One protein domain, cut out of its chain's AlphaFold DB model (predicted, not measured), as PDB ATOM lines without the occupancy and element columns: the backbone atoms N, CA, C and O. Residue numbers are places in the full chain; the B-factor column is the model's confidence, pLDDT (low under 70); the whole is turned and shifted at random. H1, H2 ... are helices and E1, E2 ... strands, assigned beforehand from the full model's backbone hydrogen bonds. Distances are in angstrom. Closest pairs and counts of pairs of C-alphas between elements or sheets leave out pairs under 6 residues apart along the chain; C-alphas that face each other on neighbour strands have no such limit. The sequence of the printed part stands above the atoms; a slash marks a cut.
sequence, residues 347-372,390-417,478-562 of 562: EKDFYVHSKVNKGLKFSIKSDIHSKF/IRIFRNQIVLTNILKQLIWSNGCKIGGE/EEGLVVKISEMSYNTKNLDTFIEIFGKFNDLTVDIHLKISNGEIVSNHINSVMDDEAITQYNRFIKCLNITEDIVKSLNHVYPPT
ATOM      1  N   GLU A 347      33.828   7.553  45.689       69.94
ATOM      2  CA  GLU A 347      35.122   6.953  45.386       69.94
ATOM      3  C   GLU A 347      34.894   5.741  44.470       69.94
ATOM      4  O   GLU A 347      34.209   4.791  44.846       69.94
ATOM      5  N   LYS A 348      35.459   5.769  43.253       66.31
ATOM      6  CA  LYS A 348      35.369   4.636  42.305       66.31
ATOM      7  C   LYS A 348      36.126   3.399  42.803       66.31
ATOM      8  O   LYS A 348      35.671   2.277  42.589       66.31
ATOM      9  N   ASP A 349      37.234   3.647  43.499       66.56
ATOM     10  CA  ASP A 349      38.112   2.656  44.105       66.56
ATOM     11  C   ASP A 349      38.332   3.045  45.575       66.56
ATOM     12  O   ASP A 349      38.654   4.200  45.859       66.56
ATOM     13  N   PHE A 350      38.200   2.101  46.509       69.06
ATOM     14  CA  PHE A 350      38.627   2.315  47.899       69.06
ATOM     15  C   PHE A 350      39.200   1.046  48.527       69.06
ATOM     16  O   PHE A 350      38.899  -0.086  48.133       69.06
ATOM     17  N   TYR A 351      40.043   1.248  49.539       66.94
ATOM     18  CA  TYR A 351      40.797   0.183  50.186       66.94
ATOM     19  C   TYR A 351      40.161  -0.226  51.516       66.94
ATOM     20  O   TYR A 351      39.784   0.588  52.365       66.94
ATOM     21  N   VAL A 352      40.061  -1.535  51.712       66.12
ATOM     22  CA  VAL A 352      39.505  -2.169  52.902       66.12
ATOM     23  C   VAL A 352      40.590  -3.051  53.517       66.12
ATOM     24  O   VAL A 352      41.000  -4.064  52.952       66.12
ATOM     25  N   HIS A 353      41.080  -2.669  54.696       61.25
ATOM     26  CA  HIS A 353      42.126  -3.415  55.399       61.25
ATOM     27  C   HIS A 353      41.532  -4.389  56.418       61.25
ATOM     28  O   HIS A 353      40.996  -3.951  57.440       61.25
ATOM     29  N   SER A 354      41.680  -5.699  56.185       59.72
ATOM     30  CA  SER A 354      41.272  -6.722  57.155       59.72
ATOM     31  C   SER A 354      42.300  -6.862  58.271       59.72
ATOM     32  O   SER A 354      43.475  -7.150  58.033       59.72
ATOM     33  N   LYS A 355      41.852  -6.710  59.522       53.06
ATOM     34  CA  LYS A 355      42.700  -6.953  60.701       53.06
ATOM     35  C   LYS A 355      42.792  -8.432  61.070       53.06
ATOM     36  O   LYS A 355      43.723  -8.820  61.770       53.06
ATOM     37  N   VAL A 356      41.833  -9.245  60.630       52.38
ATOM     38  CA  VAL A 356      41.651 -10.623  61.108       52.38
ATOM     39  C   VAL A 356      42.597 -11.608  60.406       52.38
ATOM     40  O   VAL A 356      43.089 -12.532  61.047       52.38
ATOM     41  N   ASN A 357      42.963 -11.364  59.143       53.62
ATOM     42  CA  ASN A 357      43.825 -12.264  58.361       53.62
ATOM     43  C   ASN A 357      45.188 -11.648  58.044       53.62
ATOM     44  O   ASN A 357      45.457 -11.301  56.897       53.62
ATOM     45  N   LYS A 358      46.047 -11.487  59.059       55.91
ATOM     46  CA  LYS A 358      47.448 -11.040  58.892       55.91
ATOM     47  C   LYS A 358      47.628  -9.784  58.005       55.91
ATOM     48  O   LYS A 358      48.659  -9.641  57.361       55.91
ATOM     49  N   GLY A 359      46.655  -8.867  57.971       57.12
ATOM     50  CA  GLY A 359      46.753  -7.632  57.185       57.12
ATOM     51  C   GLY A 359      46.414  -7.758  55.695       57.12
ATOM     52  O   GLY A 359      46.856  -6.911  54.922       57.12
ATOM     53  N   LEU A 360      45.634  -8.769  55.285       65.56
ATOM     54  CA  LEU A 360      45.133  -8.889  53.910       65.56
ATOM     55  C   LEU A 360      44.431  -7.592  53.473       65.56
ATOM     56  O   LEU A 360      43.440  -7.162  54.082       65.56
ATOM     57  N   LYS A 361      44.979  -6.953  52.436       69.75
ATOM     58  CA  LYS A 361      44.426  -5.735  51.845       69.75
ATOM     59  C   LYS A 361      43.426  -6.127  50.766       69.75
ATOM     60  O   LYS A 361      43.749  -6.918  49.883       69.75
ATOM     61  N   PHE A 362      42.226  -5.570  50.849       75.19
ATOM     62  CA  PHE A 362      41.235  -5.646  49.788       75.19
ATOM     63  C   PHE A 362      41.156  -4.291  49.093       75.19
ATOM     64  O   PHE A 362      41.055  -3.265  49.763       75.19
ATOM     65  N   SER A 363      41.187  -4.278  47.766       80.00
ATOM     66  CA  SER A 363      40.803  -3.110  46.969       80.00
ATOM     67  C   SER A 363      39.447  -3.406  46.344       80.00
ATOM     68  O   SER A 363      39.291  -4.434  45.687       80.00
ATOM     69  N   ILE A 364      38.449  -2.563  46.596       81.00
ATOM     70  CA  ILE A 364      37.133  -2.691  45.965       81.00
ATOM     71  C   ILE A 364      37.071  -1.660  44.849       81.00
ATOM     72  O   ILE A 364      37.223  -0.467  45.109       81.00
ATOM     73  N   LYS A 365      36.846  -2.134  43.622       81.81
ATOM     74  CA  LYS A 365      36.717  -1.300  42.424       81.81
ATOM     75  C   LYS A 365      35.326  -1.448  41.841       81.81
ATOM     76  O   LYS A 365      34.825  -2.571  41.724       81.81
ATOM     77  N   SER A 366      34.698  -0.343  41.463       82.06
ATOM     78  CA  SER A 366      33.406  -0.369  40.781       82.06
ATOM     79  C   SER A 366      33.514   0.228  39.384       82.06
ATOM     80  O   SER A 366      33.769   1.420  39.222       82.06
ATOM     81  N   ASP A 367      33.238  -0.594  38.371       80.19
ATOM     82  CA  ASP A 367      33.075  -0.123  36.991       80.19
ATOM     83  C   ASP A 367      31.674   0.468  36.759       80.19
ATOM     84  O   ASP A 367      31.392   1.021  35.700       80.19
ATOM     85  N   ILE A 368      30.774   0.385  37.744       77.19
ATOM     86  CA  ILE A 368      29.409   0.894  37.620       77.19
ATOM     87  C   ILE A 368      29.441   2.423  37.675       77.19
ATOM     88  O   ILE A 368      29.665   3.037  38.714       77.19
ATOM     89  N   HIS A 369      29.167   3.055  36.538       73.12
ATOM     90  CA  HIS A 369      29.203   4.513  36.396       73.12
ATOM     91  C   HIS A 369      27.999   5.253  37.012       73.12
ATOM     92  O   HIS A 369      27.923   6.479  36.930       73.12
ATOM     93  N   SER A 370      27.053   4.537  37.624       81.69
ATOM     94  CA  SER A 370      25.839   5.104  38.219       81.69
ATOM     95  C   SER A 370      25.833   5.013  39.742       81.69
ATOM     96  O   SER A 370      26.231   4.000  40.309       81.69
ATOM     97  N   LYS A 371      25.252   6.026  40.389       85.94
ATOM     98  CA  LYS A 371      25.033   6.051  41.837       85.94
ATOM     99  C   LYS A 371      24.116   4.903  42.288       85.94
ATOM    100  O   LYS A 371      23.094   4.643  41.655       85.94
ATOM    101  N   PHE A 372      24.446   4.280  43.412       87.12
ATOM    102  CA  PHE A 372      23.596   3.372  44.174       87.12
ATOM    103  C   PHE A 372      22.629   4.137  45.070       87.12
ATOM    104  O   PHE A 372      23.009   5.077  45.776       87.12
ATOM    105  N   ILE A 390      11.985  -9.042  41.397       92.88
ATOM    106  CA  ILE A 390      12.425 -10.006  42.406       92.88
ATOM    107  C   ILE A 390      13.801 -10.580  42.068       92.88
ATOM    108  O   ILE A 390      14.663 -10.647  42.943       92.88
ATOM    109  N   ARG A 391      14.052 -10.927  40.801       91.69
ATOM    110  CA  ARG A 391      15.362 -11.436  40.356       91.69
ATOM    111  C   ARG A 391      16.475 -10.413  40.574       91.69
ATOM    112  O   ARG A 391      17.542 -10.770  41.070       91.69
ATOM    113  N   ILE A 392      16.211  -9.144  40.262       91.75
ATOM    114  CA  ILE A 392      17.161  -8.045  40.480       91.75
ATOM    115  C   ILE A 392      17.424  -7.849  41.968       91.75
ATOM    116  O   ILE A 392      18.580  -7.763  42.376       91.75
ATOM    117  N   PHE A 393      16.372  -7.813  42.788       93.88
ATOM    118  CA  PHE A 393      16.502  -7.644  44.233       93.88
ATOM    119  C   PHE A 393      17.357  -8.744  44.841       93.88
ATOM    120  O   PHE A 393      18.265  -8.438  45.604       93.88
ATOM    121  N   ARG A 394      17.148 -10.003  44.447       94.25
ATOM    122  CA  ARG A 394      17.985 -11.121  44.902       94.25
ATOM    123  C   ARG A 394      19.451 -10.939  44.510       94.25
ATOM    124  O   ARG A 394      20.318 -11.085  45.368       94.25
ATOM    125  N   ASN A 395      19.735 -10.562  43.260       92.69
ATOM    126  CA  ASN A 395      21.112 -10.307  42.817       92.69
ATOM    127  C   ASN A 395      21.792  -9.224  43.668       92.69
ATOM    128  O   ASN A 395      22.931  -9.396  44.102       92.69
ATOM    129  N   GLN A 396      21.082  -8.124  43.927       91.38
ATOM    130  CA  GLN A 396      21.626  -6.987  44.669       91.38
ATOM    131  C   GLN A 396      21.726  -7.246  46.176       91.38
ATOM    132  O   GLN A 396      22.662  -6.756  46.808       91.38
ATOM    133  N   ILE A 397      20.833  -8.057  46.755       92.69
ATOM    134  CA  ILE A 397      20.966  -8.518  48.143       92.69
ATOM    135  C   ILE A 397      22.235  -9.361  48.293       92.69
ATOM    136  O   ILE A 397      23.050  -9.066  49.163       92.69
ATOM    137  N   VAL A 398      22.462 -10.342  47.411       91.81
ATOM    138  CA  VAL A 398      23.670 -11.188  47.458       91.81
ATOM    139  C   VAL A 398      24.937 -10.358  47.293       91.81
ATOM    140  O   VAL A 398      25.877 -10.515  48.071       91.81
ATOM    141  N   LEU A 399      24.960  -9.429  46.331       90.62
ATOM    142  CA  LEU A 399      26.079  -8.498  46.172       90.62
ATOM    143  C   LEU A 399      26.321  -7.703  47.462       90.62
ATOM    144  O   LEU A 399      27.448  -7.628  47.949       90.62
ATOM    145  N   THR A 400      25.258  -7.139  48.039       89.31
ATOM    146  CA  THR A 400      25.334  -6.353  49.276       89.31
ATOM    147  C   THR A 400      25.869  -7.187  50.437       89.31
ATOM    148  O   THR A 400      26.717  -6.706  51.186       89.31
ATOM    149  N   ASN A 401      25.434  -8.439  50.571       88.94
ATOM    150  CA  ASN A 401      25.899  -9.339  51.622       88.94
ATOM    151  C   ASN A 401      27.379  -9.687  51.460       88.94
ATOM    152  O   ASN A 401      28.126  -9.561  52.430       88.94
ATOM    153  N   ILE A 402      27.826 -10.014  50.242       88.12
ATOM    154  CA  ILE A 402      29.246 -10.264  49.941       88.12
ATOM    155  C   ILE A 402      30.106  -9.066  50.359       88.12
ATOM    156  O   ILE A 402      31.115  -9.220  51.053       88.12
ATOM    157  N   LEU A 403      29.688  -7.857  49.982       84.94
ATOM    158  CA  LEU A 403      30.419  -6.629  50.293       84.94
ATOM    159  C   LEU A 403      30.395  -6.313  51.796       84.94
ATOM    160  O   LEU A 403      31.432  -5.990  52.376       84.94
ATOM    161  N   LYS A 404      29.248  -6.474  52.463       81.94
ATOM    162  CA  LYS A 404      29.126  -6.287  53.917       81.94
ATOM    163  C   LYS A 404      29.999  -7.262  54.692       81.94
ATOM    164  O   LYS A 404      30.677  -6.845  55.633       81.94
ATOM    165  N   GLN A 405      30.035  -8.533  54.295       81.69
ATOM    166  CA  GLN A 405      30.892  -9.526  54.939       81.69
ATOM    167  C   GLN A 405      32.371  -9.179  54.773       81.69
ATOM    168  O   GLN A 405      33.112  -9.267  55.751       81.69
ATOM    169  N   LEU A 406      32.802  -8.692  53.605       78.44
ATOM    170  CA  LEU A 406      34.183  -8.231  53.412       78.44
ATOM    171  C   LEU A 406      34.588  -7.121  54.401       78.44
ATOM    172  O   LEU A 406      35.722  -7.120  54.891       78.44
ATOM    173  N   ILE A 407      33.672  -6.204  54.726       74.12
ATOM    174  CA  ILE A 407      33.946  -5.019  55.557       74.12
ATOM    175  C   ILE A 407      33.781  -5.317  57.052       74.12
ATOM    176  O   ILE A 407      34.665  -5.004  57.854       74.12
ATOM    177  N   TRP A 408      32.649  -5.900  57.453       65.31
ATOM    178  CA  TRP A 408      32.255  -6.010  58.862       65.31
ATOM    179  C   TRP A 408      32.827  -7.233  59.570       65.31
ATOM    180  O   TRP A 408      33.207  -7.124  60.735       65.31
ATOM    181  N   SER A 409      32.956  -8.378  58.891       54.03
ATOM    182  CA  SER A 409      33.500  -9.592  59.526       54.03
ATOM    183  C   SER A 409      34.993  -9.469  59.875       54.03
ATOM    184  O   SER A 409      35.516 -10.221  60.694       54.03
ATOM    185  N   ASN A 410      35.667  -8.466  59.307       49.62
ATOM    186  CA  ASN A 410      37.118  -8.322  59.317       49.62
ATOM    187  C   ASN A 410      37.648  -7.147  60.166       49.62
ATOM    188  O   ASN A 410      38.857  -6.886  60.177       49.62
ATOM    189  N   GLY A 411      36.771  -6.432  60.885       44.41
ATOM    190  CA  GLY A 411      37.160  -5.269  61.694       44.41
ATOM    191  C   GLY A 411      37.793  -4.142  60.866       44.41
ATOM    192  O   GLY A 411      38.678  -3.432  61.361       44.41
ATOM    193  N   CYS A 412      37.383  -4.021  59.601       46.12
ATOM    194  CA  CYS A 412      37.977  -3.108  58.638       46.12
ATOM    195  C   CYS A 412      37.599  -1.658  58.943       46.12
ATOM    196  O   CYS A 412      36.436  -1.332  59.177       46.12
ATOM    197  N   LYS A 413      38.587  -0.763  58.884       51.66
ATOM    198  CA  LYS A 413      38.336   0.674  58.734       51.66
ATOM    199  C   LYS A 413      38.289   0.968  57.238       51.66
ATOM    200  O   LYS A 413      39.193   0.545  56.522       51.66
ATOM    201  N   ILE A 414      37.252   1.663  56.778       53.06
ATOM    202  CA  ILE A 414      37.182   2.119  55.388       53.06
ATOM    203  C   ILE A 414      38.108   3.332  55.263       53.06
ATOM    204  O   ILE A 414      37.729   4.420  55.709       53.06
ATOM    205  N   GLY A 415      39.306   3.136  54.719       44.34
ATOM    206  CA  GLY A 415      40.271   4.206  54.471       44.34
ATOM    207  C   GLY A 415      40.145   4.718  53.040       44.34
ATOM    208  O   GLY A 415      40.187   3.920  52.108       44.34
ATOM    209  N   GLY A 416      39.995   6.035  52.885       33.25
ATOM    210  CA  GLY A 416      40.516   6.708  51.692       33.25
ATOM    211  C   GLY A 416      42.047   6.712  51.765       33.25
ATOM    212  O   GLY A 416      42.591   6.333  52.806       33.25
ATOM    213  N   GLU A 417      42.716   7.073  50.667       32.81
ATOM    214  CA  GLU A 417      44.181   7.137  50.530       32.81
ATOM    215  C   GLU A 417      44.914   7.415  51.847       32.81
ATOM    216  O   GLU A 417      44.572   8.334  52.587       32.81
ATOM    217  N   GLU A 478      50.213  -5.315  43.923       47.84
ATOM    218  CA  GLU A 478      50.024  -4.875  45.300       47.84
ATOM    219  C   GLU A 478      49.650  -6.098  46.151       47.84
ATOM    220  O   GLU A 478      48.814  -6.915  45.760       47.84
ATOM    221  N   GLU A 479      50.303  -6.266  47.302       56.69
ATOM    222  CA  GLU A 479      50.002  -7.325  48.268       56.69
ATOM    223  C   GLU A 479      48.522  -7.250  48.694       56.69
ATOM    224  O   GLU A 479      48.165  -6.500  49.607       56.69
ATOM    225  N   GLY A 480      47.641  -7.998  48.023       71.31
ATOM    226  CA  GLY A 480      46.208  -7.958  48.290       71.31
ATOM    227  C   GLY A 480      45.331  -8.635  47.237       71.31
ATOM    228  O   GLY A 480      45.798  -9.140  46.215       71.31
ATOM    229  N   LEU A 481      44.029  -8.642  47.525       81.00
ATOM    230  CA  LEU A 481      42.967  -9.089  46.626       81.00
ATOM    231  C   LEU A 481      42.172  -7.880  46.133       81.00
ATOM    232  O   LEU A 481      41.756  -7.034  46.921       81.00
ATOM    233  N   VAL A 482      41.909  -7.822  44.837       83.62
ATOM    234  CA  VAL A 482      41.035  -6.831  44.218       83.62
ATOM    235  C   VAL A 482      39.687  -7.485  43.943       83.62
ATOM    236  O   VAL A 482      39.622  -8.535  43.310       83.62
ATOM    237  N   VAL A 483      38.612  -6.870  44.432       85.38
ATOM    238  CA  VAL A 483      37.230  -7.254  44.135       85.38
ATOM    239  C   VAL A 483      36.648  -6.180  43.235       85.38
ATOM    240  O   VAL A 483      36.383  -5.057  43.670       85.38
ATOM    241  N   LYS A 484      36.467  -6.524  41.969       85.44
ATOM    242  CA  LYS A 484      35.953  -5.636  40.941       85.44
ATOM    243  C   LYS A 484      34.495  -5.967  40.645       85.44
ATOM    244  O   LYS A 484      34.152  -7.110  40.349       85.44
ATOM    245  N   ILE A 485      33.633  -4.962  40.740       84.56
ATOM    246  CA  ILE A 485      32.214  -5.063  40.397       84.56
ATOM    247  C   ILE A 485      32.052  -4.519  38.980       84.56
ATOM    248  O   ILE A 485      32.189  -3.313  38.761       84.56
ATOM    249  N   SER A 486      31.780  -5.410  38.033       81.69
ATOM    250  CA  SER A 486      31.637  -5.073  36.615       81.69
ATOM    251  C   SER A 486      30.201  -4.653  36.277       81.69
ATOM    252  O   SER A 486      29.264  -4.885  37.048       81.69
ATOM    253  N   GLU A 487      30.017  -4.032  35.107       73.56
ATOM    254  CA  GLU A 487      28.690  -3.641  34.612       73.56
ATOM    255  C   GLU A 487      27.725  -4.832  34.519       73.56
ATOM    256  O   GLU A 487      28.112  -5.978  34.283       73.56
ATOM    257  N   MET A 488      26.433  -4.555  34.691       79.62
ATOM    258  CA  MET A 488      25.388  -5.576  34.640       79.62
ATOM    259  C   MET A 488      24.966  -5.857  33.201       79.62
ATOM    260  O   MET A 488      24.866  -4.944  32.381       79.62
ATOM    261  N   SER A 489      24.662  -7.118  32.884       79.75
ATOM    262  CA  SER A 489      24.192  -7.456  31.535       79.75
ATOM    263  C   SER A 489      22.703  -7.180  31.378       79.75
ATOM    264  O   SER A 489      21.857  -7.951  31.831       79.75
ATOM    265  N   TYR A 490      22.386  -6.122  30.631       79.12
ATOM    266  CA  TYR A 490      21.023  -5.776  30.208       79.12
ATOM    267  C   TYR A 490      20.392  -6.773  29.227       79.12
ATOM    268  O   TYR A 490      19.187  -6.742  28.990       79.12
ATOM    269  N   ASN A 491      21.199  -7.677  28.666       75.69
ATOM    270  CA  ASN A 491      20.761  -8.627  27.646       75.69
ATOM    271  C   ASN A 491      20.258  -9.953  28.232       75.69
ATOM    272  O   ASN A 491      19.704 -10.773  27.496       75.69
ATOM    273  N   THR A 492      20.457 -10.202  29.530       78.94
ATOM    274  CA  THR A 492      20.004 -11.441  30.167       78.94
ATOM    275  C   THR A 492      18.671 -11.249  30.881       78.94
ATOM    276  O   THR A 492      18.370 -10.189  31.421       78.94
ATOM    277  N   LYS A 493      17.851 -12.309  30.916       78.19
ATOM    278  CA  LYS A 493      16.507 -12.284  31.529       78.19
ATOM    279  C   LYS A 493      16.509 -11.933  33.024       78.19
ATOM    280  O   LYS A 493      15.456 -11.606  33.560       78.19
ATOM    281  N   ASN A 494      17.658 -12.055  33.689       79.75
ATOM    282  CA  ASN A 494      17.809 -11.873  35.129       79.75
ATOM    283  C   ASN A 494      18.641 -10.635  35.492       79.75
ATOM    284  O   ASN A 494      18.872 -10.438  36.681       79.75
ATOM    285  N   LEU A 495      19.086  -9.832  34.510       83.38
ATOM    286  CA  LEU A 495      19.990  -8.690  34.720       83.38
ATOM    287  C   LEU A 495      21.195  -9.083  35.583       83.38
ATOM    288  O   LEU A 495      21.346  -8.673  36.737       83.38
ATOM    289  N   ASP A 496      22.004  -9.978  35.023       87.31
ATOM    290  CA  ASP A 496      23.086 -10.618  35.763       87.31
ATOM    291  C   ASP A 496      24.152  -9.602  36.184       87.31
ATOM    292  O   ASP A 496      24.545  -8.730  35.404       87.31
ATOM    293  N   THR A 497      24.639  -9.750  37.416       86.38
ATOM    294  CA  THR A 497      25.727  -8.936  37.972       86.38
ATOM    295  C   THR A 497      27.027  -9.728  37.932       86.38
ATOM    296  O   THR A 497      27.046 -10.882  38.360       86.38
ATOM    297  N   PHE A 498      28.110  -9.128  37.439       88.56
ATOM    298  CA  PHE A 498      29.416  -9.785  37.361       88.56
ATOM    299  C   PHE A 498      30.367  -9.251  38.427       88.56
ATOM    300  O   PHE A 498      30.427  -8.048  38.680       88.56
ATOM    301  N   ILE A 499      31.110 -10.165  39.044       88.81
ATOM    302  CA  ILE A 499      32.120  -9.856  40.056       88.81
ATOM    303  C   ILE A 499      33.405 -10.562  39.648       88.81
ATOM    304  O   ILE A 499      33.387 -11.759  39.368       88.81
ATOM    305  N   GLU A 500      34.514  -9.840  39.641       87.81
ATOM    306  CA  GLU A 500      35.841 -10.380  39.355       87.81
ATOM    307  C   GLU A 500      36.699 -10.249  40.609       87.81
ATOM    308  O   GLU A 500      36.727  -9.198  41.250       87.81
ATOM    309  N   ILE A 501      37.367 -11.332  40.994       86.38
ATOM    310  CA  ILE A 501      38.252 -11.369  42.154       86.38
ATOM    311  C   ILE A 501      39.624 -11.787  41.656       86.38
ATOM    312  O   ILE A 501      39.799 -12.936  41.257       86.38
ATOM    313  N   PHE A 502      40.591 -10.875  41.707       86.12
ATOM    314  CA  PHE A 502      41.951 -11.140  41.251       86.12
ATOM    315  C   PHE A 502      42.995 -10.620  42.240       86.12
ATOM    316  O   PHE A 502      42.772  -9.624  42.925       86.12
ATOM    317  N   GLY A 503      44.142 -11.288  42.345       82.38
ATOM    318  CA  GLY A 503      45.251 -10.843  43.196       82.38
ATOM    319  C   GLY A 503      46.019 -11.991  43.840       82.38
ATOM    320  O   GLY A 503      45.999 -13.117  43.346       82.38
ATOM    321  N   LYS A 504      46.708 -11.710  44.950       79.31
ATOM    322  CA  LYS A 504      47.489 -12.710  45.696       79.31
ATOM    323  C   LYS A 504      46.834 -13.043  47.034       79.31
ATOM    324  O   LYS A 504      46.558 -12.159  47.841       79.31
ATOM    325  N   PHE A 505      46.645 -14.334  47.300       77.12
ATOM    326  CA  PHE A 505      46.154 -14.863  48.572       77.12
ATOM    327  C   PHE A 505      47.048 -16.020  49.027       77.12
ATOM    328  O   PHE A 505      47.124 -17.030  48.338       77.12
ATOM    329  N   ASN A 506      47.729 -15.884  50.172       71.88
ATOM    330  CA  ASN A 506      48.662 -16.896  50.701       71.88
ATOM    331  C   ASN A 506      49.660 -17.417  49.635       71.88
ATOM    332  O   ASN A 506      49.774 -18.620  49.427       71.88
ATOM    333  N   ASP A 507      50.332 -16.499  48.929       70.38
ATOM    334  CA  ASP A 507      51.290 -16.757  47.833       70.38
ATOM    335  C   ASP A 507      50.716 -17.380  46.545       70.38
ATOM    336  O   ASP A 507      51.453 -17.594  45.581       70.38
ATOM    337  N   LEU A 508      49.400 -17.600  46.472       74.81
ATOM    338  CA  LEU A 508      48.708 -18.055  45.265       74.81
ATOM    339  C   LEU A 508      48.094 -16.875  44.511       74.81
ATOM    340  O   LEU A 508      47.462 -16.002  45.106       74.81
ATOM    341  N   THR A 509      48.247 -16.869  43.187       78.50
ATOM    342  CA  THR A 509      47.501 -15.967  42.305       78.50
ATOM    343  C   THR A 509      46.082 -16.492  42.144       78.50
ATOM    344  O   THR A 509      45.878 -17.597  41.641       78.50
ATOM    345  N   VAL A 510      45.113 -15.701  42.584       80.69
ATOM    346  CA  VAL A 510      43.687 -15.978  42.442       80.69
ATOM    347  C   VAL A 510      43.170 -15.134  41.288       80.69
ATOM    348  O   VAL A 510      43.475 -13.947  41.231       80.69
ATOM    349  N   ASP A 511      42.401 -15.748  40.395       84.06
ATOM    350  CA  ASP A 511      41.634 -15.072  39.351       84.06
ATOM    351  C   ASP A 511      40.298 -15.807  39.179       84.06
ATOM    352  O   ASP A 511      40.258 -16.992  38.832       84.06
ATOM    353  N   ILE A 512      39.205 -15.153  39.564       84.25
ATOM    354  CA  ILE A 512      37.876 -15.754  39.677       84.25
ATOM    355  C   ILE A 512      36.848 -14.782  39.104       84.25
ATOM    356  O   ILE A 512      36.575 -13.737  39.692       84.25
ATOM    357  N   HIS A 513      36.185 -15.186  38.021       87.69
ATOM    358  CA  HIS A 513      35.061 -14.444  37.443       87.69
ATOM    359  C   HIS A 513      33.724 -15.084  37.821       87.69
ATOM    360  O   HIS A 513      33.436 -16.226  37.457       87.69
ATOM    361  N   LEU A 514      32.878 -14.345  38.524       89.44
ATOM    362  CA  LEU A 514      31.588 -14.788  39.040       89.44
ATOM    363  C   LEU A 514      30.443 -14.065  38.334       89.44
ATOM    364  O   LEU A 514      30.557 -12.899  37.955       89.44
ATOM    365  N   LYS A 515      29.306 -14.751  38.224       91.06
ATOM    366  CA  LYS A 515      28.038 -14.178  37.778       91.06
ATOM    367  C   LYS A 515      26.957 -14.444  38.818       91.06
ATOM    368  O   LYS A 515      26.697 -15.601  39.129       91.06
ATOM    369  N   ILE A 516      26.290 -13.407  39.309       90.50
ATOM    370  CA  ILE A 516      25.094 -13.541  40.147       90.50
ATOM    371  C   ILE A 516      23.861 -13.514  39.241       90.50
ATOM    372  O   ILE A 516      23.649 -12.543  38.510       90.50
ATOM    373  N   SER A 517      23.059 -14.578  39.284       90.75
ATOM    374  CA  SER A 517      21.825 -14.722  38.509       90.75
ATOM    375  C   SER A 517      20.693 -15.241  39.389       90.75
ATOM    376  O   SER A 517      20.767 -16.347  39.913       90.75
ATOM    377  N   ASN A 518      19.633 -14.443  39.546       89.19
ATOM    378  CA  ASN A 518      18.506 -14.733  40.436       89.19
ATOM    379  C   ASN A 518      18.930 -15.077  41.886       89.19
ATOM    380  O   ASN A 518      18.334 -15.938  42.528       89.19
ATOM    381  N   GLY A 519      19.978 -14.420  42.392       86.69
ATOM    382  CA  GLY A 519      20.552 -14.677  43.719       86.69
ATOM    383  C   GLY A 519      21.479 -15.899  43.817       86.69
ATOM    384  O   GLY A 519      22.042 -16.154  44.880       86.69
ATOM    385  N   GLU A 520      21.688 -16.655  42.740       89.75
ATOM    386  CA  GLU A 520      22.687 -17.727  42.710       89.75
ATOM    387  C   GLU A 520      23.995 -17.231  42.099       89.75
ATOM    388  O   GLU A 520      24.007 -16.581  41.052       89.75
ATOM    389  N   ILE A 521      25.111 -17.553  42.747       88.81
ATOM    390  CA  ILE A 521      26.456 -17.285  42.252       88.81
ATOM    391  C   ILE A 521      26.858 -18.453  41.354       88.81
ATOM    392  O   ILE A 521      26.926 -19.601  41.796       88.81
ATOM    393  N   VAL A 522      27.129 -18.160  40.090       88.56
ATOM    394  CA  VAL A 522      27.441 -19.129  39.039       88.56
ATOM    395  C   VAL A 522      28.770 -18.761  38.386       88.56
ATOM    396  O   VAL A 522      29.198 -17.605  38.394       88.56
ATOM    397  N   SER A 523      29.434 -19.751  37.802       82.56
ATOM    398  CA  SER A 523      30.662 -19.556  37.043       82.56
ATOM    399  C   SER A 523      30.410 -18.746  35.773       82.56
ATOM    400  O   SER A 523      29.533 -19.108  34.984       82.56
ATOM    401  N   ASN A 524      31.211 -17.707  35.528       75.88
ATOM    402  CA  ASN A 524      31.174 -16.988  34.249       75.88
ATOM    403  C   ASN A 524      32.071 -17.632  33.169       75.88
ATOM    404  O   ASN A 524      32.009 -17.261  31.999       75.88
ATOM    405  N   HIS A 525      32.904 -18.612  33.535       65.62
ATOM    406  CA  HIS A 525      33.797 -19.264  32.581       65.62
ATOM    407  C   HIS A 525      33.054 -20.227  31.652       65.62
ATOM    408  O   HIS A 525      32.498 -21.243  32.067       65.62
ATOM    409  N   ILE A 526      33.111 -19.918  30.358       48.56
ATOM    410  CA  ILE A 526      32.864 -20.870  29.280       48.56
ATOM    411  C   ILE A 526      34.138 -21.710  29.165       48.56
ATOM    412  O   ILE A 526      35.192 -21.173  28.848       48.56
ATOM    413  N   ASN A 527      34.033 -23.004  29.471       45.34
ATOM    414  CA  ASN A 527      35.071 -24.032  29.340       45.34
ATOM    415  C   ASN A 527      36.120 -23.745  28.247       45.34
ATOM    416  O   ASN A 527      35.919 -24.100  27.085       45.34
ATOM    417  N   SER A 528      37.275 -23.194  28.615       44.34
ATOM    418  CA  SER A 528      38.489 -23.350  27.821       44.34
ATOM    419  C   SER A 528      39.720 -23.174  28.706       44.34
ATOM    420  O   SER A 528      40.011 -22.069  29.148       44.34
ATOM    421  N   VAL A 529      40.465 -24.272  28.874       47.38
ATOM    422  CA  VAL A 529      41.848 -24.328  29.387       47.38
ATOM    423  C   VAL A 529      42.023 -24.195  30.912       47.38
ATOM    424  O   VAL A 529      42.807 -23.383  31.385       47.38
ATOM    425  N   MET A 530      41.349 -25.038  31.699       55.34
ATOM    426  CA  MET A 530      41.752 -25.305  33.090       55.34
ATOM    427  C   MET A 530      41.886 -26.811  33.322       55.34
ATOM    428  O   MET A 530      41.078 -27.580  32.805       55.34
ATOM    429  N   ASP A 531      42.898 -27.217  34.091       62.81
ATOM    430  CA  ASP A 531      43.060 -28.600  34.546       62.81
ATOM    431  C   ASP A 531      41.887 -29.012  35.460       62.81
ATOM    432  O   ASP A 531      41.332 -28.189  36.197       62.81
ATOM    433  N   ASP A 532      41.523 -30.300  35.453       66.81
ATOM    434  CA  ASP A 532      40.361 -30.847  36.181       66.81
ATOM    435  C   ASP A 532      40.365 -30.521  37.692       66.81
ATOM    436  O   ASP A 532      39.314 -30.360  38.328       66.81
ATOM    437  N   GLU A 533      41.552 -30.390  38.287       69.81
ATOM    438  CA  GLU A 533      41.722 -30.045  39.699       69.81
ATOM    439  C   GLU A 533      41.377 -28.574  39.986       69.81
ATOM    440  O   GLU A 533      40.673 -28.287  40.959       69.81
ATOM    441  N   ALA A 534      41.764 -27.651  39.098       68.25
ATOM    442  CA  ALA A 534      41.428 -26.230  39.200       68.25
ATOM    443  C   ALA A 534      39.917 -26.003  39.032       68.25
ATOM    444  O   ALA A 534      39.305 -25.269  39.810       68.25
ATOM    445  N   ILE A 535      39.283 -26.727  38.101       72.19
ATOM    446  CA  ILE A 535      37.821 -26.718  37.918       72.19
ATOM    447  C   ILE A 535      37.115 -27.196  39.196       72.19
ATOM    448  O   ILE A 535      36.092 -26.639  39.610       72.19
ATOM    449  N   THR A 536      37.659 -28.217  39.859       78.06
ATOM    450  CA  THR A 536      37.088 -28.752  41.102       78.06
ATOM    451  C   THR A 536      37.204 -27.757  42.259       78.06
ATOM    452  O   THR A 536      36.233 -27.565  42.996       78.06
ATOM    453  N   GLN A 537      38.357 -27.104  42.418       80.44
ATOM    454  CA  GLN A 537      38.579 -26.075  43.442       80.44
ATOM    455  C   GLN A 537      37.679 -24.855  43.227       80.44
ATOM    456  O   GLN A 537      37.003 -24.413  44.156       80.44
ATOM    457  N   TYR A 538      37.584 -24.382  41.988       82.38
ATOM    458  CA  TYR A 538      36.732 -23.262  41.608       82.38
ATOM    459  C   TYR A 538      35.239 -23.555  41.860       82.38
ATOM    460  O   TYR A 538      34.528 -22.756  42.472       82.38
ATOM    461  N   ASN A 539      34.764 -24.756  41.515       84.25
ATOM    462  CA  ASN A 539      33.392 -25.170  41.826       84.25
ATOM    463  C   ASN A 539      33.134 -25.301  43.337       84.25
ATOM    464  O   ASN A 539      32.032 -25.004  43.805       84.25
ATOM    465  N   ARG A 540      34.128 -25.742  44.122       84.75
ATOM    466  CA  ARG A 540      34.033 -25.758  45.595       84.75
ATOM    467  C   ARG A 540      33.972 -24.345  46.166       84.75
ATOM    468  O   ARG A 540      33.169 -24.114  47.066       84.75
ATOM    469  N   PHE A 541      34.752 -23.417  45.614       87.38
ATOM    470  CA  PHE A 541      34.723 -22.008  45.996       87.38
ATOM    471  C   PHE A 541      33.328 -21.414  45.778       87.38
ATOM    472  O   PHE A 541      32.738 -20.900  46.723       87.38
ATOM    473  N   ILE A 542      32.750 -21.580  44.583       87.19
ATOM    474  CA  ILE A 542      31.403 -21.079  44.261       87.19
ATOM    475  C   ILE A 542      30.340 -21.682  45.183       87.19
ATOM    476  O   ILE A 542      29.455 -20.972  45.662       87.19
ATOM    477  N   LYS A 543      30.408 -22.990  45.461       86.94
ATOM    478  CA  LYS A 543      29.470 -23.637  46.390       86.94
ATOM    479  C   LYS A 543      29.594 -23.077  47.804       86.94
ATOM    480  O   LYS A 543      28.578 -22.786  48.425       86.94
ATOM    481  N   CYS A 544      30.817 -22.896  48.300       86.94
ATOM    482  CA  CYS A 544      31.053 -22.303  49.615       86.94
ATOM    483  C   CYS A 544      30.558 -20.850  49.672       86.94
ATOM    484  O   CYS A 544      29.909 -20.456  50.644       86.94
ATOM    485  N   LEU A 545      30.771 -20.087  48.599       88.75
ATOM    486  CA  LEU A 545      30.346 -18.697  48.506       88.75
ATOM    487  C   LEU A 545      28.821 -18.562  48.432       88.75
ATOM    488  O   LEU A 545      28.271 -17.681  49.075       88.75
ATOM    489  N   ASN A 546      28.119 -19.467  47.744       87.88
ATOM    490  CA  ASN A 546      26.649 -19.503  47.755       87.88
ATOM    491  C   ASN A 546      26.059 -19.781  49.147       87.88
ATOM    492  O   ASN A 546      24.956 -19.330  49.444       87.88
ATOM    493  N   ILE A 547      26.767 -20.540  49.989       87.19
ATOM    494  CA  ILE A 547      26.313 -20.884  51.345       87.19
ATOM    495  C   ILE A 547      26.629 -19.760  52.334       87.19
ATOM    496  O   ILE A 547      25.814 -19.448  53.201       87.19
ATOM    497  N   THR A 548      27.834 -19.194  52.238       85.62
ATOM    498  CA  THR A 548      28.381 -18.285  53.254       85.62
ATOM    499  C   THR A 548      28.282 -16.811  52.887       85.62
ATOM    500  O   THR A 548      28.344 -15.979  53.788       85.62
ATOM    501  N   GLU A 549      28.177 -16.496  51.593       87.12
ATOM    502  CA  GLU A 549      28.263 -15.141  51.032       87.12
ATOM    503  C   GLU A 549      29.514 -14.386  51.533       87.12
ATOM    504  O   GLU A 549      29.535 -13.166  51.644       87.12
ATOM    505  N   ASP A 550      30.585 -15.129  51.843       85.38
ATOM    506  CA  ASP A 550      31.832 -14.631  52.422       85.38
ATOM    507  C   ASP A 550      33.028 -15.120  51.589       85.38
ATOM    508  O   ASP A 550      33.408 -16.297  51.617       85.38
ATOM    509  N   ILE A 551      33.629 -14.193  50.835       85.19
ATOM    510  CA  ILE A 551      34.777 -14.469  49.954       85.19
ATOM    511  C   ILE A 551      35.953 -15.032  50.751       85.19
ATOM    512  O   ILE A 551      36.607 -15.974  50.311       85.19
ATOM    513  N   VAL A 552      36.211 -14.495  51.941       82.38
ATOM    514  CA  VAL A 552      37.379 -14.846  52.748       82.38
ATOM    515  C   VAL A 552      37.253 -16.254  53.311       82.38
ATOM    516  O   VAL A 552      38.195 -17.044  53.218       82.38
ATOM    517  N   LYS A 553      36.091 -16.597  53.876       83.81
ATOM    518  CA  LYS A 553      35.832 -17.970  54.338       83.81
ATOM    519  C   LYS A 553      35.869 -18.965  53.184       83.81
ATOM    520  O   LYS A 553      36.437 -20.043  53.339       83.81
ATOM    521  N   SER A 554      35.324 -18.580  52.032       85.06
ATOM    522  CA  SER A 554      35.322 -19.421  50.834       85.06
ATOM    523  C   SER A 554      36.740 -19.680  50.314       85.06
ATOM    524  O   SER A 554      37.078 -20.825  50.015       85.06
ATOM    525  N   LEU A 555      37.604 -18.656  50.283       83.69
ATOM    526  CA  LEU A 555      39.016 -18.806  49.918       83.69
ATOM    527  C   LEU A 555      39.775 -19.667  50.931       83.69
ATOM    528  O   LEU A 555      40.462 -20.594  50.522       83.69
ATOM    529  N   ASN A 556      39.603 -19.436  52.235       83.62
ATOM    530  CA  ASN A 556      40.242 -20.250  53.278       83.62
ATOM    531  C   ASN A 556      39.817 -21.728  53.237       83.62
ATOM    532  O   ASN A 556      40.590 -22.602  53.622       83.62
ATOM    533  N   HIS A 557      38.588 -22.020  52.806       84.00
ATOM    534  CA  HIS A 557      38.100 -23.394  52.687       84.00
ATOM    535  C   HIS A 557      38.749 -24.148  51.518       84.00
ATOM    536  O   HIS A 557      39.030 -25.340  51.632       84.00
ATOM    537  N   VAL A 558      38.973 -23.463  50.394       82.00
ATOM    538  CA  VAL A 558      39.550 -24.065  49.181       82.00
ATOM    539  C   VAL A 558      41.078 -24.044  49.209       82.00
ATOM    540  O   VAL A 558      41.707 -25.010  48.781       82.00
ATOM    541  N   TYR A 559      41.656 -22.984  49.770       76.50
ATOM    542  CA  TYR A 559      43.090 -22.739  49.905       76.50
ATOM    543  C   TYR A 559      43.452 -22.579  51.392       76.50
ATOM    544  O   TYR A 559      43.712 -21.460  51.852       76.50
ATOM    545  N   PRO A 560      43.419 -23.670  52.181       67.25
ATOM    546  CA  PRO A 560      43.771 -23.602  53.590       67.25
ATOM    547  C   PRO A 560      45.228 -23.140  53.753       67.25
ATOM    548  O   PRO A 560      46.083 -23.538  52.958       67.25
ATOM    549  N   PRO A 561      45.528 -22.308  54.765       60.44
ATOM    550  CA  PRO A 561      46.900 -21.909  55.045       60.44
ATOM    551  C   PRO A 561      47.742 -23.152  55.359       60.44
ATOM    552  O   PRO A 561      47.319 -24.000  56.148       60.44
ATOM    553  N   THR A 562      48.899 -23.256  54.705       49.56
ATOM    554  CA  THR A 562      49.891 -24.320  54.910       49.56
ATOM    555  C   THR A 562      50.576 -24.251  56.267       49.56
ATOM    556  O   THR A 562      50.758 -23.134  56.812       49.56
TER     557      THR A 562
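Overview. This is residues 347 to 372, 390 to 417 and 478 to 562 of the 562 residues of the protein "Mediator of RNA polymerase II transcription subunit 1" of Candida tenuis (strain ATCC 10573 / BCRC 21748 / CBS 615 / JCM 9827 / NBRC 10315 / NRRL Y-1498 / VKM Y-70) (UniProt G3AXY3). A twisted, curled sheet of seven strands wraps round one long helix, H1, which lies in its hollow. H2 packs on the same face as H1, over the edge strand E7, and H3 folds back along H2 as a helical hairpin, while residues 528 to 534, of which 532 to 534 belong to H2, stick out from the body. The printed part has 139 residues, with three named helices and seven named strands in the order E1 E2 H1 E3 E4 E5 E6 E7 H2 H3. The mixed sheet runs E3 E1 E2 E4 E5 E6 E7, with E2 and E4 parallel and its other neighbours antiparallel, and the class is mixed, helices and strands. The whole is compact, with a radius of gyration of the C-alphas of 14.8 A and spans of 41 by 40 by 24 A.

Arrangement. In the sheet, E5, residues 497 to 505, and E6, residues 508 to 517, form an antiparallel hairpin, with N 501 and O 512 within hydrogen-bond range at 2.8 A. E7, residues 520 to 523, is the edge strand beside E6, where N 515 and O 522 are 2.9 A apart. On the other side of E5 is E4, residues 481 to 485, antiparallel to it, with N 482 and O 502 at 2.8 A. E4 E5 E6 E7 are a meander, each strand the antiparallel neighbour of the one before. E2, residues 361 to 366, is parallel to E4 at 16 degrees, with N 483 and O 363 at 2.8 A. E1, residues 349 to 353, forms a hairpin with E2, with N 352 and O 362 at 2.8 A. The other edge strand, E3, residues 413 to 415, is antiparallel to E1 at 144 degrees, with no backbone N and O pair within hydrogen-bond range. From edge to edge the strands' lines turn by 124 degrees and the way across the sheet turns by 73 degrees. The sheet curls round H1, residues 390 to 408, and the C-alphas of Asn 395 and Ile 516 are the closest of H1 and E6, at 5.8 A. H2, residues 532 to 548, is on the same face as H1, giving two layers, helices on one face of a sheet. It lies over E7 at a height over the sheet of 7.7 A and runs along the strands, at 16 degrees to E7 on the local plane. H3, residues 551 to 558, touches H2 at a steep tilt of 44 degrees, opposite ways, and their closest C-alphas, those of Cys 544 and Ser 554, are 5.3 A apart. H3 only grazes the sheet, with residues 551 to 556. H1 only just touches H3, with 3 pairs of C-alphas within 8 A and with residues 402 to 406 alone; the closest C-alphas are those of Ile 402 and Ile 551, at 6.9 A, and the lines are about perpendicular at 82 degrees. H1 and H2 are near each other. In H1, H2 and H3 every O i to N i+4 pair is within hydrogen-bond range.

Along the chain. E6, the longest strand, measures 27.9 A from C-alpha 508 to C-alpha 517, and E5 measures 23.8 A from C-alpha 497 to C-alpha 505. H1 runs 26.1 A from C-alpha 390 at (12.425, -10.006, 42.406) to C-alpha 408. H2 runs 24.3 A from C-alpha 532 to C-alpha 548, and H3 10.7 A from C-alpha 551 to C-alpha 558 at (39.550, -24.065, 49.181). E2 is 16.5 A long, E1 13.4 A, E4 13.1 A, E7 10.0 A and E3 5.9 A. E1 begins with C-alpha 349 at (38.112, 2.656, 44.105).

Size, cuts and confidence. The two C-alphas farthest apart, those of Asn 491 and Thr 562, are 42.9 A apart. Residues 373 to 389 and 418 to 477 are not printed; the gaps are 17.5 A from C-alpha 372 to 390 and 14.3 A from C-alpha 417 to 478. E4 to E5 is a long link of 11 residues. The mean pLDDT of the printed part is 76.0, and 40 residues are under 70: 347 to 361, 408 to 417, 478 to 479, 525 to 534 and 560 to 562.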